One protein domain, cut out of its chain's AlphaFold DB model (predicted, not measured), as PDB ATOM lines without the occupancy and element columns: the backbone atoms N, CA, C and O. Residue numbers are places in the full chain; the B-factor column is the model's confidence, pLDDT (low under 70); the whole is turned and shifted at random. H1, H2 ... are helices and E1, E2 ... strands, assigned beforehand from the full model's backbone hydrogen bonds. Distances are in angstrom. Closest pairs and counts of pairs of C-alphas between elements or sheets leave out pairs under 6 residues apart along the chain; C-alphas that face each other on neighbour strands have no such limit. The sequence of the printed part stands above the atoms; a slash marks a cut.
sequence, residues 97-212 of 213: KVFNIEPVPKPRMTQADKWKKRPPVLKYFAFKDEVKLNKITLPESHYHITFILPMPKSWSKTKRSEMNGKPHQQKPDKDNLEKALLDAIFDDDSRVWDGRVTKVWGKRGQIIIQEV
ATOM      1  N   LYS A  97      22.389   1.812 -54.837       88.75
ATOM      2  CA  LYS A  97      23.544   0.907 -54.786       88.75
ATOM      3  C   LYS A  97      24.261   1.066 -53.449       88.75
ATOM      4  O   LYS A  97      24.647   2.175 -53.084       88.75
ATOM      5  N   VAL A  98      24.459  -0.035 -52.726       91.56
ATOM      6  CA  VAL A  98      25.140  -0.048 -51.420       91.56
ATOM      7  C   VAL A  98      26.458  -0.801 -51.535       91.56
ATOM      8  O   VAL A  98      26.480  -1.974 -51.897       91.56
ATOM      9  N   PHE A  99      27.553  -0.141 -51.169       92.75
ATOM     10  CA  PHE A  99      28.902  -0.697 -51.177       92.75
ATOM     11  C   PHE A  99      29.458  -0.743 -49.754       92.75
ATOM     12  O   PHE A  99      29.466   0.263 -49.044       92.75
ATOM     13  N   ASN A 100      29.951  -1.908 -49.330       93.06
ATOM     14  CA  ASN A 100      30.528  -2.120 -47.997       93.06
ATOM     15  C   ASN A 100      32.001  -1.692 -47.930       93.06
ATOM     16  O   ASN A 100      32.847  -2.457 -47.483       93.06
ATOM     17  N   ILE A 101      32.282  -0.477 -48.398       92.88
ATOM     18  CA  ILE A 101      33.620   0.117 -48.450       92.88
ATOM     19  C   ILE A 101      33.702   1.203 -47.381       92.88
ATOM     20  O   ILE A 101      32.808   2.048 -47.283       92.88
ATOM     21  N   GLU A 102      34.773   1.206 -46.587       93.31
ATOM     22  CA  GLU A 102      35.000   2.266 -45.605       93.31
ATOM     23  C   GLU A 102      35.384   3.576 -46.317       93.31
ATOM     24  O   GLU A 102      36.401   3.609 -47.011       93.31
ATOM     25  N   PRO A 103      34.610   4.670 -46.164       93.81
ATOM     26  CA  PRO A 103      34.924   5.921 -46.844       93.81
ATOM     27  C   PRO A 103      36.238   6.523 -46.337       93.81
ATOM     28  O   PRO A 103      36.385   6.803 -45.144       93.81
ATOM     29  N   VAL A 104      37.175   6.784 -47.250       94.19
ATOM     30  CA  VAL A 104      38.466   7.414 -46.937       94.19
ATOM     31  C   VAL A 104      38.538   8.794 -47.594       94.19
ATOM     32  O   VAL A 104      38.306   8.906 -48.795       94.19
ATOM     33  N   PRO A 105      38.868   9.866 -46.851       94.62
ATOM     34  CA  PRO A 105      39.022  11.195 -47.435       94.62
ATOM     35  C   PRO A 105      40.296  11.299 -48.267       94.62
ATOM     36  O   PRO A 105      41.312  10.679 -47.943       94.62
ATOM     37  N   LYS A 106      40.289  12.173 -49.274       93.88
ATOM     38  CA  LYS A 106      41.486  12.497 -50.047       93.88
ATOM     39  C   LYS A 106      42.534  13.145 -49.128       93.88
ATOM     40  O   LYS A 106      42.274  14.211 -48.565       93.88
ATOM     41  N   PRO A 107      43.729  12.551 -48.953       93.81
ATOM     42  CA  PRO A 107      44.782  13.168 -48.162       93.81
ATOM     43  C   PRO A 107      45.491  14.266 -48.961       93.81
ATOM     44  O   PRO A 107      45.600  14.204 -50.186       93.81
ATOM     45  N   ARG A 108      46.074  15.241 -48.253       90.31
ATOM     46  CA  ARG A 108      47.026  16.179 -48.861       90.31
ATOM     47  C   ARG A 108      48.328  15.446 -49.177       90.31
ATOM     48  O   ARG A 108      49.047  15.032 -48.259       90.31
ATOM     49  N   MET A 109      48.602  15.286 -50.466       89.38
ATOM     50  CA  MET A 109      49.778  14.584 -50.971       89.38
ATOM     51  C   MET A 109      50.871  15.571 -51.376       89.38
ATOM     52  O   MET A 109      50.588  16.651 -51.892       89.38
ATOM     53  N   THR A 110      52.124  15.190 -51.150       90.06
ATOM     54  CA  THR A 110      53.312  15.912 -51.616       90.06
ATOM     55  C   THR A 110      54.188  14.989 -52.458       90.06
ATOM     56  O   THR A 110      54.026  13.769 -52.437       90.06
ATOM     57  N   GLN A 111      55.157  15.544 -53.194       88.81
ATOM     58  CA  GLN A 111      56.074  14.731 -54.008       88.81
ATOM     59  C   GLN A 111      56.840  13.687 -53.179       88.81
ATOM     60  O   GLN A 111      57.135  12.605 -53.685       88.81
ATOM     61  N   ALA A 112      57.085  13.972 -51.896       88.25
ATOM     62  CA  ALA A 112      57.777  13.063 -50.990       88.25
ATOM     63  C   ALA A 112      56.998  11.785 -50.662       88.25
ATOM     64  O   ALA A 112      57.596  10.781 -50.271       88.25
ATOM     65  N   ASP A 113      55.675  11.780 -50.843       89.00
ATOM     66  CA  ASP A 113      54.856  10.594 -50.590       89.00
ATOM     67  C   ASP A 113      55.194   9.429 -51.537       89.00
ATOM     68  O   ASP A 113      54.926   8.280 -51.183       89.00
ATOM     69  N   LYS A 114      55.871   9.695 -52.669       84.38
ATOM     70  CA  LYS A 114      56.394   8.663 -53.583       84.38
ATOM     71  C   LYS A 114      57.319   7.663 -52.882       84.38
ATOM     72  O   LYS A 114      57.291   6.481 -53.207       84.38
ATOM     73  N   TRP A 115      58.114   8.117 -51.911       87.94
ATOM     74  CA  TRP A 115      59.040   7.264 -51.155       87.94
ATOM     75  C   TRP A 115      58.661   7.122 -49.679       87.94
ATOM     76  O   TRP A 115      58.864   6.061 -49.096       87.94
ATOM     77  N   LYS A 116      58.072   8.157 -49.065       86.06
ATOM     78  CA  LYS A 116      57.779   8.194 -47.621       86.06
ATOM     79  C   LYS A 116      56.617   7.283 -47.196       86.06
ATOM     80  O   LYS A 116      56.464   7.048 -46.002       86.06
ATOM     81  N   LYS A 117      55.795   6.794 -48.140       86.94
ATOM     82  CA  LYS A 117      54.696   5.826 -47.919       86.94
ATOM     83  C   LYS A 117      53.870   6.118 -46.652       86.94
ATOM     84  O   LYS A 117      53.691   5.268 -45.782       86.94
ATOM     85  N   ARG A 118      53.373   7.354 -46.521       91.75
ATOM     86  CA  ARG A 118      52.624   7.793 -45.333       91.75
ATOM     87  C   ARG A 118      51.328   6.978 -45.160       91.75
ATOM     88  O   ARG A 118      50.605   6.806 -46.142       91.75
ATOM     89  N   PRO A 119      50.952   6.565 -43.931       92.31
ATOM     90  CA  PRO A 119      49.764   5.734 -43.715       92.31
ATOM     91  C   PRO A 119      48.449   6.292 -44.299       92.31
ATOM     92  O   PRO A 119      47.710   5.514 -44.895       92.31
ATOM     93  N   PRO A 120      48.139   7.606 -44.219       90.94
ATOM     94  CA  PRO A 120      46.931   8.158 -44.845       90.94
ATOM     95  C   PRO A 120      46.914   8.025 -46.373       90.94
ATOM     96  O   PRO A 120      45.857   7.823 -46.959       90.94
ATOM     97  N   VAL A 121      48.084   8.117 -47.012       92.69
ATOM     98  CA  VAL A 121      48.229   7.991 -48.467       92.69
ATOM     99  C   VAL A 121      48.056   6.534 -48.888       92.69
ATOM    100  O   VAL A 121      47.318   6.260 -49.825       92.69
ATOM    101  N   LEU A 122      48.654   5.594 -48.148       93.00
ATOM    102  CA  LEU A 122      48.470   4.160 -48.390       93.00
ATOM    103  C   LEU A 122      47.000   3.738 -48.254       93.00
ATOM    104  O   LEU A 122      46.493   3.027 -49.113       93.00
ATOM    105  N   LYS A 123      46.300   4.221 -47.217       93.31
ATOM    106  CA  LYS A 123      44.860   3.965 -47.037       93.31
ATOM    107  C   LYS A 123      44.024   4.501 -48.197       93.31
ATOM    108  O   LYS A 123      43.098   3.831 -48.631       93.31
ATOM    109  N   TYR A 124      44.358   5.687 -48.702       94.56
ATOM    110  CA  TYR A 124      43.678   6.272 -49.854       94.56
ATOM    111  C   TYR A 124      43.872   5.446 -51.134       94.56
ATOM    112  O   TYR A 124      42.911   5.232 -51.868       94.56
ATOM    113  N   PHE A 125      45.080   4.938 -51.394       92.81
ATOM    114  CA  PHE A 125      45.309   4.061 -52.546       92.81
ATOM    115  C   PHE A 125      44.609   2.707 -52.397       92.81
ATOM    116  O   PHE A 125      43.950   2.281 -53.337       92.81
ATOM    117  N   ALA A 126      44.646   2.097 -51.207       93.88
ATOM    118  CA  ALA A 126      43.899   0.867 -50.937       93.88
ATOM    119  C   ALA A 126      42.387   1.055 -51.159       93.88
ATOM    120  O   ALA A 126      41.741   0.219 -51.782       93.88
ATOM    121  N   PHE A 127      41.840   2.193 -50.721       94.62
ATOM    122  CA  PHE A 127      40.459   2.581 -51.000       94.62
ATOM    123  C   PHE A 127      40.186   2.715 -52.507       94.62
ATOM    124  O   PHE A 127      39.182   2.206 -52.999       94.62
ATOM    125  N   LYS A 128      41.085   3.362 -53.262       93.56
ATOM    126  CA  LYS A 128      40.952   3.505 -54.721       93.56
ATOM    127  C   LYS A 128      40.934   2.144 -55.424       93.56
ATOM    128  O   LYS A 128      40.128   1.946 -56.332       93.56
ATOM    129  N   ASP A 129      41.769   1.208 -54.986       93.00
ATOM    130  CA  ASP A 129      41.798  -0.154 -55.525       93.00
ATOM    131  C   ASP A 129      40.499  -0.914 -55.206       93.00
ATOM    132  O   ASP A 129      39.944  -1.580 -56.080       93.00
ATOM    133  N   GLU A 130      39.955  -0.753 -53.997       93.31
ATOM    134  CA  GLU A 130      38.688  -1.370 -53.585       93.31
ATOM    135  C   GLU A 130      37.487  -0.822 -54.373       93.31
ATOM    136  O   GLU A 130      36.635  -1.591 -54.825       93.31
ATOM    137  N   VAL A 131      37.437   0.493 -54.608       92.56
ATOM    138  CA  VAL A 131      36.412   1.137 -55.448       92.56
ATOM    139  C   VAL A 131      36.464   0.600 -56.881       92.56
ATOM    140  O   VAL A 131      35.425   0.249 -57.447       92.56
ATOM    141  N   LYS A 132      37.669   0.470 -57.451       90.56
ATOM    142  CA  LYS A 132      37.874  -0.090 -58.796       90.56
ATOM    143  C   LYS A 132      37.467  -1.559 -58.876       90.56
ATOM    144  O   LYS A 132      36.801  -1.955 -59.833       90.56
ATOM    145  N   LEU A 133      37.811  -2.356 -57.865       91.38
ATOM    146  CA  LEU A 133      37.458  -3.776 -57.796       91.38
ATOM    147  C   LEU A 133      35.937  -3.986 -57.749       91.38
ATOM    148  O   LEU A 133      35.418  -4.877 -58.418       91.38
ATOM    149  N   ASN A 134      35.220  -3.133 -57.013       88.69
ATOM    150  CA  ASN A 134      33.758  -3.161 -56.915       88.69
ATOM    151  C   ASN A 134      33.042  -2.572 -58.146       88.69
ATOM    152  O   ASN A 134      31.812  -2.569 -58.181       88.69
ATOM    153  N   LYS A 135      33.788  -2.088 -59.154       86.69
ATOM    154  CA  LYS A 135      33.261  -1.493 -60.395       86.69
ATOM    155  C   LYS A 135      32.186  -0.436 -60.125       86.69
ATOM    156  O   LYS A 135      31.131  -0.425 -60.763       86.69
ATOM    157  N   ILE A 136      32.434   0.427 -59.140       86.44
ATOM    158  CA  ILE A 136      31.497   1.493 -58.780       86.44
ATOM    159  C   ILE A 136      31.369   2.460 -59.956       86.44
ATOM    160  O   ILE A 136      32.368   2.948 -60.476       86.44
ATOM    161  N   THR A 137      30.131   2.748 -60.352       85.31
ATOM    162  CA  THR A 137      29.813   3.721 -61.398       85.31
ATOM    163  C   THR A 137      28.870   4.791 -60.863       85.31
ATOM    164  O   THR A 137      27.976   4.497 -60.064       85.31
ATOM    165  N   LEU A 138      29.073   6.024 -61.324       84.19
ATOM    166  CA  LEU A 138      28.228   7.181 -61.037       84.19
ATOM    167  C   LEU A 138      27.641   7.725 -62.349       84.19
ATOM    168  O   LEU A 138      28.350   7.726 -63.358       84.19
ATOM    169  N   PRO A 139      26.369   8.163 -62.361       80.94
ATOM    170  CA  PRO A 139      25.821   8.921 -63.481       80.94
ATOM    171  C   PRO A 139      26.462  10.319 -63.553       80.94
ATOM    172  O   PRO A 139      27.038  10.797 -62.579       80.94
ATOM    173  N   GLU A 140      26.341  10.985 -64.702       78.94
ATOM    174  CA  GLU A 140      26.945  12.311 -64.944       78.94
ATOM    175  C   GLU A 140      26.292  13.451 -64.143       78.94
ATOM    176  O   GLU A 140      26.882  14.517 -63.986       78.94
ATOM    177  N   SER A 141      25.063  13.248 -63.663       81.31
ATOM    178  CA  SER A 141      24.297  14.237 -62.899       81.31
ATOM    179  C   SER A 141      23.245  13.560 -62.021       81.31
ATOM    180  O   SER A 141      22.979  12.364 -62.174       81.31
ATOM    181  N   HIS A 142      22.642  14.338 -61.121       84.38
ATOM    182  CA  HIS A 142      21.516  13.965 -60.273       84.38
ATOM    183  C   HIS A 142      21.766  12.723 -59.405       84.38
ATOM    184  O   HIS A 142      20.878  11.908 -59.176       84.38
ATOM    185  N   TYR A 143      22.979  12.547 -58.882       88.50
ATOM    186  CA  TYR A 143      23.238  11.514 -57.878       88.50
ATOM    187  C   TYR A 143      23.181  12.074 -56.455       88.50
ATOM    188  O   TYR A 143      23.486  13.235 -56.191       88.50
ATOM    189  N   HIS A 144      22.879  11.204 -55.498       92.38
ATOM    190  CA  HIS A 144      23.058  11.428 -54.073       92.38
ATOM    191  C   HIS A 144      23.949  10.335 -53.486       92.38
ATOM    192  O   HIS A 144      23.573   9.168 -53.393       92.38
ATOM    193  N   ILE A 145      25.150  10.730 -53.072       93.62
ATOM    194  CA  ILE A 145      26.088   9.876 -52.350       93.62
ATOM    195  C   ILE A 145      25.894  10.083 -50.848       93.62
ATOM    196  O   ILE A 145      25.998  11.199 -50.330       93.62
ATOM    197  N   THR A 146      25.672   8.993 -50.123       95.44
ATOM    198  CA  THR A 146      25.673   8.972 -48.661       95.44
ATOM    199  C   THR A 146      26.858   8.158 -48.157       95.44
ATOM    200  O   THR A 146      26.916   6.939 -48.312       95.44
ATOM    201  N   PHE A 147      27.803   8.845 -47.521       96.38
ATOM    202  CA  PHE A 147      28.937   8.239 -46.834       96.38
ATOM    203  C   PHE A 147      28.546   7.863 -45.406       96.38
ATOM    204  O   PHE A 147      28.245   8.729 -44.578       96.38
ATOM    205  N   ILE A 148      28.584   6.572 -45.098       95.88
ATOM    206  CA  ILE A 148      28.396   6.057 -43.745       95.88
ATOM    207  C   ILE A 148      29.775   5.874 -43.123       95.88
ATOM    208  O   ILE A 148      30.552   5.022 -43.548       95.88
ATOM    209  N   LEU A 149      30.082   6.684 -42.112       94.69
ATOM    210  CA  LEU A 149      31.354   6.635 -41.398       94.69
ATOM    211  C   LEU A 149      31.224   5.743 -40.155       94.69
ATOM    212  O   LEU A 149      30.276   5.916 -39.375       94.69
ATOM    213  N   PRO A 150      32.156   4.796 -39.938       94.25
ATOM    214  CA  PRO A 150      32.094   3.911 -38.788       94.25
ATOM    215  C   PRO A 150      32.307   4.703 -37.496       94.25
ATOM    216  O   PRO A 150      33.246   5.488 -37.358       94.25
ATOM    217  N   MET A 151      31.434   4.481 -36.517       92.94
ATOM    218  CA  MET A 151      31.564   5.128 -35.213       92.94
ATOM    219  C   MET A 151      32.823   4.657 -34.463       92.94
ATOM    220  O   MET A 151      33.136   3.460 -34.483       92.94
ATOM    221  N   PRO A 152      33.514   5.550 -33.727       91.12
ATOM    222  CA  PRO A 152      34.706   5.188 -32.968       91.12
ATOM    223  C   PRO A 152      34.447   4.063 -31.962       91.12
ATOM    224  O   PRO A 152      33.467   4.081 -31.213       91.12
ATOM    225  N   LYS A 153      35.382   3.108 -31.877       88.56
ATOM    226  CA  LYS A 153      35.321   2.009 -30.894       88.56
ATOM    227  C   LYS A 153      35.390   2.500 -29.443       88.56
ATOM    228  O   LYS A 153      34.921   1.799 -28.556       88.56
ATOM    229  N   SER A 154      35.945   3.693 -29.218       91.62
ATOM    230  CA  SER A 154      36.021   4.342 -27.905       91.62
ATOM    231  C   SER A 154      34.666   4.822 -27.374       91.62
ATOM    232  O   SER A 154      34.555   5.144 -26.195       91.62
ATOM    233  N   TRP A 155      33.624   4.890 -28.209       91.06
ATOM    234  CA  TRP A 155      32.293   5.299 -27.765       91.06
ATOM    235  C   TRP A 155      31.542   4.159 -27.074       91.06
ATOM    236  O   TRP A 155      31.603   2.992 -27.476       91.06
ATOM    237  N   SER A 156      30.748   4.515 -26.060       92.94
ATOM    238  CA  SER A 156      29.871   3.572 -25.365       92.94
ATOM    239  C   SER A 156      28.847   2.937 -26.319       92.94
ATOM    240  O   SER A 156      28.559   3.447 -27.405       92.94
ATOM    241  N   LYS A 157      28.292   1.776 -25.940       91.19
ATOM    242  CA  LYS A 157      27.229   1.112 -26.722       91.19
ATOM    243  C   LYS A 157      26.000   2.018 -26.875       91.19
ATOM    244  O   LYS A 157      25.495   2.149 -27.985       91.19
ATOM    245  N   THR A 158      25.599   2.686 -25.794       92.62
ATOM    246  CA  THR A 158      24.469   3.625 -25.761       92.62
ATOM    247  C   THR A 158      24.677   4.779 -26.736       92.62
ATOM    248  O   THR A 158      23.887   4.942 -27.662       92.62
ATOM    249  N   LYS A 159      25.822   5.470 -26.647       90.62
ATOM    250  CA  LYS A 159      26.152   6.586 -27.543       90.62
ATOM    251  C   LYS A 159      26.195   6.162 -29.011       90.62
ATOM    252  O   LYS A 159      25.742   6.892 -29.883       90.62
ATOM    253  N   ARG A 160      26.721   4.968 -29.311       90.75
ATOM    254  CA  ARG A 160      26.716   4.439 -30.685       90.75
ATOM    255  C   ARG A 160      25.305   4.156 -31.193       90.75
ATOM    256  O   ARG A 160      25.042   4.369 -32.367       90.75
ATOM    257  N   SER A 161      24.401   3.688 -30.340       89.94
ATOM    258  CA  SER A 161      23.006   3.475 -30.734       89.94
ATOM    259  C   SER A 161      22.289   4.797 -31.010       89.94
ATOM    260  O   SER A 161      21.601   4.909 -32.017       89.94
ATOM    261  N   GLU A 162      22.499   5.802 -30.159       92.44
ATOM    262  CA  GLU A 162      21.904   7.141 -30.294       92.44
ATOM    263  C   GLU A 162      22.402   7.891 -31.534       92.44
ATOM    264  O   GLU A 162      21.641   8.592 -32.201       92.44
ATOM    265  N   MET A 163      23.692   7.742 -31.847       92.31
ATOM    266  CA  MET A 163      24.325   8.441 -32.963       92.31
ATOM    267  C   MET A 163      24.154   7.723 -34.301       92.31
ATOM    268  O   MET A 163      24.376   8.340 -35.339       92.31
ATOM    269  N   ASN A 164      23.759   6.448 -34.319       92.88
ATOM    270  CA  ASN A 164      23.580   5.694 -35.556       92.88
ATOM    271  C   ASN A 164      22.544   6.370 -36.477       92.88
ATOM    272  O   ASN A 164      21.410   6.612 -36.072       92.88
ATOM    273  N   GLY A 165      22.937   6.678 -37.714       91.56
ATOM    274  CA  GLY A 165      22.113   7.396 -38.691       91.56
ATOM    275  C   GLY A 165      22.059   8.918 -38.504       91.56
ATOM    276  O   GLY A 165      21.486   9.610 -39.342       91.56
ATOM    277  N   LYS A 166      22.662   9.476 -37.443       94.50
ATOM    278  CA  LYS A 166      22.740  10.933 -37.249       94.50
ATOM    279  C   LYS A 166      23.797  11.559 -38.171       94.50
ATOM    280  O   LYS A 166      24.771  10.889 -38.529       94.50
ATOM    281  N   PRO A 167      23.659  12.855 -38.514       95.31
ATOM    282  CA  PRO A 167      24.657  13.573 -39.301       95.31
ATOM    283  C   PRO A 167      26.055  13.509 -38.678       95.31
ATOM    284  O   PRO A 167      26.242  13.758 -37.485       95.31
ATOM    285  N   HIS A 168      27.056  13.217 -39.503       94.62
ATOM    286  CA  HIS A 168      28.452  13.248 -39.089       94.62
ATOM    287  C   HIS A 168      29.023  14.661 -39.271       94.62
ATOM    288  O   HIS A 168      29.384  15.057 -40.376       94.62
ATOM    289  N   GLN A 169      29.162  15.425 -38.187       91.19
ATOM    290  CA  GLN A 169      29.631  16.823 -38.232       91.19
ATOM    291  C   GLN A 169      31.130  17.005 -37.925       91.19
ATOM    292  O   GLN A 169      31.601  18.123 -37.769       91.19
ATOM    293  N   GLN A 170      31.900  15.916 -37.847       90.00
ATOM    294  CA  GLN A 170      33.347  15.958 -37.589       90.00
ATOM    295  C   GLN A 170      34.151  15.844 -38.894       90.00
ATOM    296  O   GLN A 170      33.572  15.635 -39.969       90.00
ATOM    297  N   LYS A 171      35.485  15.943 -38.805       88.12
ATOM    298  CA  LYS A 171      36.382  15.526 -39.895       88.12
ATOM    299  C   LYS A 171      36.259  14.012 -40.114       88.12
ATOM    300  O   LYS A 171      36.114  13.291 -39.130       88.12
ATOM    301  N   PRO A 172      36.356  13.513 -41.355       89.56
ATOM    302  CA  PRO A 172      36.699  14.243 -42.575       89.56
ATOM    303  C   PRO A 172      35.558  15.058 -43.185       89.56
ATOM    304  O   PRO A 172      34.379  14.762 -42.991       89.56
ATOM    305  N   ASP A 173      35.926  16.094 -43.933       90.50
ATOM    306  CA  ASP A 173      34.998  16.976 -44.640       90.50
ATOM    307  C   ASP A 173      34.344  16.269 -45.841       90.50
ATOM    308  O   ASP A 173      34.871  15.284 -46.363       90.50
ATOM    309  N   LYS A 174      33.143  16.723 -46.230       90.38
ATOM    310  CA  LYS A 174      32.324  16.046 -47.256       90.38
ATOM    311  C   LYS A 174      32.968  16.096 -48.647       90.38
ATOM    312  O   LYS A 174      32.912  15.114 -49.375       90.38
ATOM    313  N   ASP A 175      33.605  17.217 -48.962       90.69
ATOM    314  CA  ASP A 175      34.329  17.505 -50.201       90.69
ATOM    315  C   ASP A 175      35.550  16.593 -50.371       90.69
ATOM    316  O   ASP A 175      35.799  16.071 -51.451       90.69
ATOM    317  N   ASN A 176      36.277  16.317 -49.288       93.81
ATOM    318  CA  ASN A 176      37.423  15.413 -49.319       93.81
ATOM    319  C   ASN A 176      37.010  13.954 -49.557       93.81
ATOM    320  O   ASN A 176      37.771  13.201 -50.168       93.81
ATOM    321  N   LEU A 177      35.841  13.539 -49.062       94.38
ATOM    322  CA  LEU A 177      35.283  12.209 -49.328       94.38
ATOM    323  C   LEU A 177      34.785  12.095 -50.771       94.38
ATOM    324  O   LEU A 177      35.102  11.125 -51.453       94.38
ATOM    325  N   GLU A 178      34.059  13.107 -51.241       92.75
ATOM    326  CA  GLU A 178      33.589  13.196 -52.624       92.75
ATOM    327  C   GLU A 178      34.756  13.154 -53.609       92.75
ATOM    328  O   GLU A 178      34.798  12.284 -54.474       92.75
ATOM    329  N   LYS A 179      35.770  13.997 -53.394       92.00
ATOM    330  CA  LYS A 179      36.984  14.017 -54.209       92.00
ATOM    331  C   LYS A 179      37.682  12.662 -54.248       92.00
ATOM    332  O   LYS A 179      38.161  12.253 -55.296       92.00
ATOM    333  N   ALA A 180      37.756  11.956 -53.119       94.19
ATOM    334  CA  ALA A 180      38.387  10.640 -53.089       94.19
ATOM    335  C   ALA A 180      37.639   9.608 -53.940       94.19
ATOM    336  O   ALA A 180      38.290   8.799 -54.600       94.19
ATOM    337  N   LEU A 181      36.304   9.636 -53.912       93.12
ATOM    338  CA  LEU A 181      35.466   8.731 -54.692       93.12
ATOM    339  C   LEU A 181      35.504   9.078 -56.188       93.12
ATOM    340  O   LEU A 181      35.681   8.177 -57.004       93.12
ATOM    341  N   LEU A 182      35.413  10.363 -56.545       91.12
ATOM    342  CA  LEU A 182      35.508  10.822 -57.936       91.12
ATOM    343  C   LEU A 182      36.878  10.505 -58.545       91.12
ATOM    344  O   LEU A 182      36.924   9.842 -59.576       91.12
ATOM    345  N   ASP A 183      37.978  10.823 -57.847       90.50
ATOM    346  CA  ASP A 183      39.349  10.476 -58.264       90.50
ATOM    347  C   ASP A 183      39.542   8.953 -58.463       90.50
ATOM    348  O   ASP A 183      40.531   8.521 -59.065       90.50
ATOM    349  N   ALA A 184      38.699   8.114 -57.848       90.88
ATOM    350  CA  ALA A 184      38.773   6.659 -57.953       90.88
ATOM    351  C   ALA A 184      37.960   6.098 -59.128       90.88
ATOM    352  O   ALA A 184      38.382   5.094 -59.708       90.88
ATOM    353  N   ILE A 185      36.833   6.735 -59.458       90.19
ATOM    354  CA  ILE A 185      35.892   6.311 -60.502       90.19
ATOM    355  C   ILE A 185      36.278   6.887 -61.866       90.19
ATOM    356  O   ILE A 185      36.249   6.161 -62.857       90.19
ATOM    357  N   PHE A 186      36.633   8.171 -61.917       85.19
ATOM    358  CA  PHE A 186      36.898   8.891 -63.156       85.19
ATOM    359  C   PHE A 186      38.387   9.199 -63.302       85.19
ATOM    360  O   PHE A 186      39.054   9.603 -62.347       85.19
ATOM    361  N   ASP A 187      38.902   9.016 -64.516       75.94
ATOM    362  CA  ASP A 187      40.227   9.520 -64.892       75.94
ATOM    363  C   ASP A 187      40.174  11.025 -65.229       75.94
ATOM    364  O   ASP A 187      41.148  11.738 -64.997       75.94
ATOM    365  N   ASP A 188      39.018  11.501 -65.710       73.88
ATOM    366  CA  ASP A 188      38.656  12.910 -65.906       73.88
ATOM    367  C   ASP A 188      37.201  13.117 -65.447       73.88
ATOM    368  O   ASP A 188      36.267  12.550 -66.021       73.88
ATOM    369  N   ASP A 189      37.017  13.882 -64.373       76.00
ATOM    370  CA  ASP A 189      35.733  14.146 -63.722       76.00
ATOM    371  C   ASP A 189      35.041  15.422 -64.231       76.00
ATOM    372  O   ASP A 189      33.949  15.742 -63.766       76.00
ATOM    373  N   SER A 190      35.597  16.119 -65.232       79.25
ATOM    374  CA  SER A 190      35.060  17.387 -65.768       79.25
ATOM    375  C   SER A 190      33.622  17.313 -66.301       79.25
ATOM    376  O   SER A 190      32.944  18.335 -66.408       79.25
ATOM    377  N   ARG A 191      33.138  16.107 -66.626       75.56
ATOM    378  CA  ARG A 191      31.763  15.850 -67.090       75.56
ATOM    379  C   ARG A 191      30.735  15.818 -65.958       75.56
ATOM    380  O   ARG A 191      29.540  15.914 -66.232       75.56
ATOM    381  N   VAL A 192      31.178  15.663 -64.713       81.50
ATOM    382  CA  VAL A 192      30.310  15.604 -63.536       81.50
ATOM    383  C   VAL A 192      30.041  17.026 -63.054       81.50
ATOM    384  O   VAL A 192      30.905  17.667 -62.461       81.50
ATOM    385  N   TRP A 193      28.841  17.537 -63.331       80.50
ATOM    386  CA  TRP A 193      28.475  18.929 -63.030       80.50
ATOM    387  C   TRP A 193      27.445  19.067 -61.901       80.50
ATOM    388  O   TRP A 193      27.287  20.160 -61.357       80.50
ATOM    389  N   ASP A 194      26.766  17.980 -61.533       84.88
ATOM    390  CA  ASP A 194      25.754  17.954 -60.477       84.88
ATOM    391  C   ASP A 194      25.871  16.695 -59.612       84.88
ATOM    392  O   ASP A 194      26.146  15.599 -60.104       84.88
ATOM    393  N   GLY A 195      25.642  16.865 -58.311       85.44
ATOM    394  CA  GLY A 195      25.771  15.808 -57.323       85.44
ATOM    395  C   GLY A 195      25.492  16.286 -55.902       85.44
ATOM    396  O   GLY A 195      25.897  17.370 -55.480       85.44
ATOM    397  N   ARG A 196      24.816  15.447 -55.116       91.38
ATOM    398  CA  ARG A 196      24.563  15.670 -53.689       91.38
ATOM    399  C   ARG A 196      25.392  14.713 -52.851       91.38
ATOM    400  O   ARG A 196      25.419  13.512 -53.098       91.38
ATOM    401  N   VAL A 197      25.984  15.222 -51.773       93.56
ATOM    402  CA  VAL A 197      26.753  14.409 -50.822       93.56
ATOM    403  C   VAL A 197      26.252  14.603 -49.399       93.56
ATOM    404  O   VAL A 197      25.985  15.719 -48.952       93.56
ATOM    405  N   THR A 198      26.124  13.511 -48.651       95.56
ATOM    406  CA  THR A 198      25.780  13.511 -47.224       95.56
ATOM    407  C   THR A 198      26.689  12.552 -46.466       95.56
ATOM    408  O   THR A 198      27.116  11.537 -47.006       95.56
ATOM    409  N   LYS A 199      27.000  12.868 -45.205       96.00
ATOM    410  CA  LYS A 199      27.764  11.990 -44.314       96.00
ATOM    411  C   LYS A 199      27.013  11.744 -43.013       96.00
ATOM    412  O   LYS A 199      26.557  12.687 -42.361       96.00
ATOM    413  N   VAL A 200      26.907  10.481 -42.628       96.56
ATOM    414  CA  VAL A 200      26.198  10.031 -41.424       96.56
ATOM    415  C   VAL A 200      27.041   9.026 -40.654       96.56
ATOM    416  O   VAL A 200      27.938   8.388 -41.202       96.56
ATOM    417  N   TRP A 201      26.762   8.885 -39.365       96.12
ATOM    418  CA  TRP A 201      27.355   7.834 -38.548       96.12
ATOM    419  C   TRP A 201      26.694   6.486 -38.820       96.12
ATOM    420  O   TRP A 201      25.472   6.400 -38.937       96.12
ATOM    421  N   GLY A 202      27.486   5.417 -38.819       93.81
ATOM    422  CA  GLY A 202      26.970   4.056 -38.876       93.81
ATOM    423  C   GLY A 202      27.824   3.044 -38.131       93.81
ATOM    424  O   GLY A 202      28.908   3.330 -37.616       93.81
ATOM    425  N   LYS A 203      27.303   1.820 -38.042       91.38
ATOM    426  CA  LYS A 203      27.994   0.697 -37.388       91.38
ATOM    427  C   LYS A 203      29.199   0.198 -38.191       91.38
ATOM    428  O   LYS A 203      30.125  -0.353 -37.603       91.38
ATOM    429  N   ARG A 204      29.161   0.353 -39.515       91.50
ATOM    430  CA  ARG A 204      30.199  -0.055 -40.470       91.50
ATOM    431  C   ARG A 204      30.390   1.051 -41.504       91.50
ATOM    432  O   ARG A 204      29.470   1.838 -41.713       91.50
ATOM    433  N   GLY A 205      31.572   1.100 -42.111       92.94
ATOM    434  CA  GLY A 205      31.846   1.993 -43.228       92.94
ATOM    435  C   GLY A 205      31.126   1.516 -44.486       92.94
ATOM    436  O   GLY A 205      31.245   0.341 -44.833       92.94
ATOM    437  N   GLN A 206      30.336   2.389 -45.110       94.81
ATOM    438  CA  GLN A 206      29.609   2.076 -46.343       94.81
ATOM    439  C   GLN A 206      29.492   3.315 -47.233       94.81
ATOM    440  O   GLN A 206      29.456   4.449 -46.746       94.81
ATOM    441  N   ILE A 207      29.367   3.090 -48.537       95.06
ATOM    442  CA  ILE A 207      29.046   4.112 -49.534       95.06
ATOM    443  C   ILE A 207      27.714   3.730 -50.159       95.06
ATOM    444  O   ILE A 207      27.571   2.640 -50.709       95.06
ATOM    445  N   ILE A 208      26.738   4.623 -50.068       93.62
ATOM    446  CA  ILE A 208      25.436   4.457 -50.707       93.62
ATOM    447  C   ILE A 208      25.353   5.464 -51.842       93.62
ATOM    448  O   ILE A 208      25.585   6.650 -51.628       93.62
ATOM    449  N   ILE A 209      25.024   4.992 -53.036       92.19
ATOM    450  CA  ILE A 209      24.831   5.814 -54.227       92.19
ATOM    451  C   ILE A 209      23.374   5.681 -54.639       92.19
ATOM    452  O   ILE A 209      22.879   4.569 -54.810       92.19
ATOM    453  N   GLN A 210      22.702   6.813 -54.785       89.56
ATOM    454  CA  GLN A 210      21.319   6.907 -55.231       89.56
ATOM    455  C   GLN A 210      21.275   7.816 -56.452       89.56
ATOM    456  O   GLN A 210      21.941   8.842 -56.465       89.56
ATOM    457  N   GLU A 211      20.522   7.458 -57.481       83.69
ATOM    458  CA  GLU A 211      20.202   8.391 -58.564       83.69
ATOM    459  C   GLU A 211      18.860   9.043 -58.216       83.69
ATOM    460  O   GLU A 211      17.858   8.358 -58.009       83.69
ATOM    461  N   VAL A 212      18.880  10.361 -58.079       75.06
ATOM    462  CA  VAL A 212      17.729  11.217 -57.802       75.06
ATOM    463  C   VAL A 212      17.242  11.732 -59.155       75.06
ATOM    464  O   VAL A 212      18.055  12.044 -60.015       75.06
TER     465      VAL A 212
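What this domain is: This is residues 97 to 212 of the 213 residues of the protein "Phage holliday junction resolvase" of Proteus mirabilis (UniProt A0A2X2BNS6). A small four-stranded sheet has H4 crossing one face, and H2, which is not on the sheet, packs on residues 180 to 185 of H4; no named helix covers the other face. Two small helices lie far out, H3 past one end of the sheet and H1 beyond the far end of H2. The 116 printed residues hold four named helices and four named strands, in the order E1 H1 H2 E2 H3 H4 E3 E4; the mixed sheet runs E1 E4 E2 E3, and the class is mixed, helices and strands. The whole is compact, with a radius of gyration of the C-alphas of 14.8 A and spans of 43 by 40 by 24 A.

How they stand to each other: E1, residues 97 to 99, is an edge strand, antiparallel to E4, residues 206 to 211, with N 97 and O 209 at 2.8 A. H1, residues 113 to 116, is close to but not clearly touching H2, residues 119 to 133; their closest C-alphas, of Asp 113 and Val 121, are 7.4 A apart. E2, residues 143 to 150, is antiparallel to E4, with N 146 and O 208 at 2.8 A. E1, H1 H2, E2 is a split strand-helix-strand unit, two strands running the same way with E4 between them in the sheet, and its crossover is right-handed. H3, residues 157 to 163, only grazes the sheet with residues 160 to 163. H4, residues 174 to 185, is on the sheet at a height of 10.0 A, over E2 and only just over E3, residues 196 to 202, on which 3 of its C-alphas fall. On the local plane it stands at 68 degrees to E2, across the strands. H4 touches H2 with residues 180 to 185 alone, at a steep tilt of 51 degrees, the same way; the closest C-alphas, of Lys 128 and Ala 184, are 5.0 A apart. E3 is parallel to E2, with N 147 and O 198 at 2.8 A, and E2, H3 H4, E3 is a strand-helix-strand unit, two parallel neighbours with helices between, its crossover right-handed. Every O i to N i+4 pair is within hydrogen-bond range in H2, H3 and H4; H1 is too short for such a pair.

Where its parts are: E1, 6.7 A long, begins at C-alpha 97 (23.544, 0.907, -54.786). H1 measures 4.8 A, H2 21.0 A, E2 22.4 A, H3 10.1 A, H4 16.8 A and E3 19.0 A. H2 begins at C-alpha 119 (49.764, 5.734, -43.715). E4, 16.7 A, ends at C-alpha 211 (20.202, 8.391, -58.564).

The domain as a whole: The two C-alphas farthest apart, of Gln 111 and Thr 158, are 43.8 A apart. The printed part has no cut. The link E1 to H1, residues 100 to 112, is long. The mean pLDDT of the printed part is 90.2, and no printed residue is under 70.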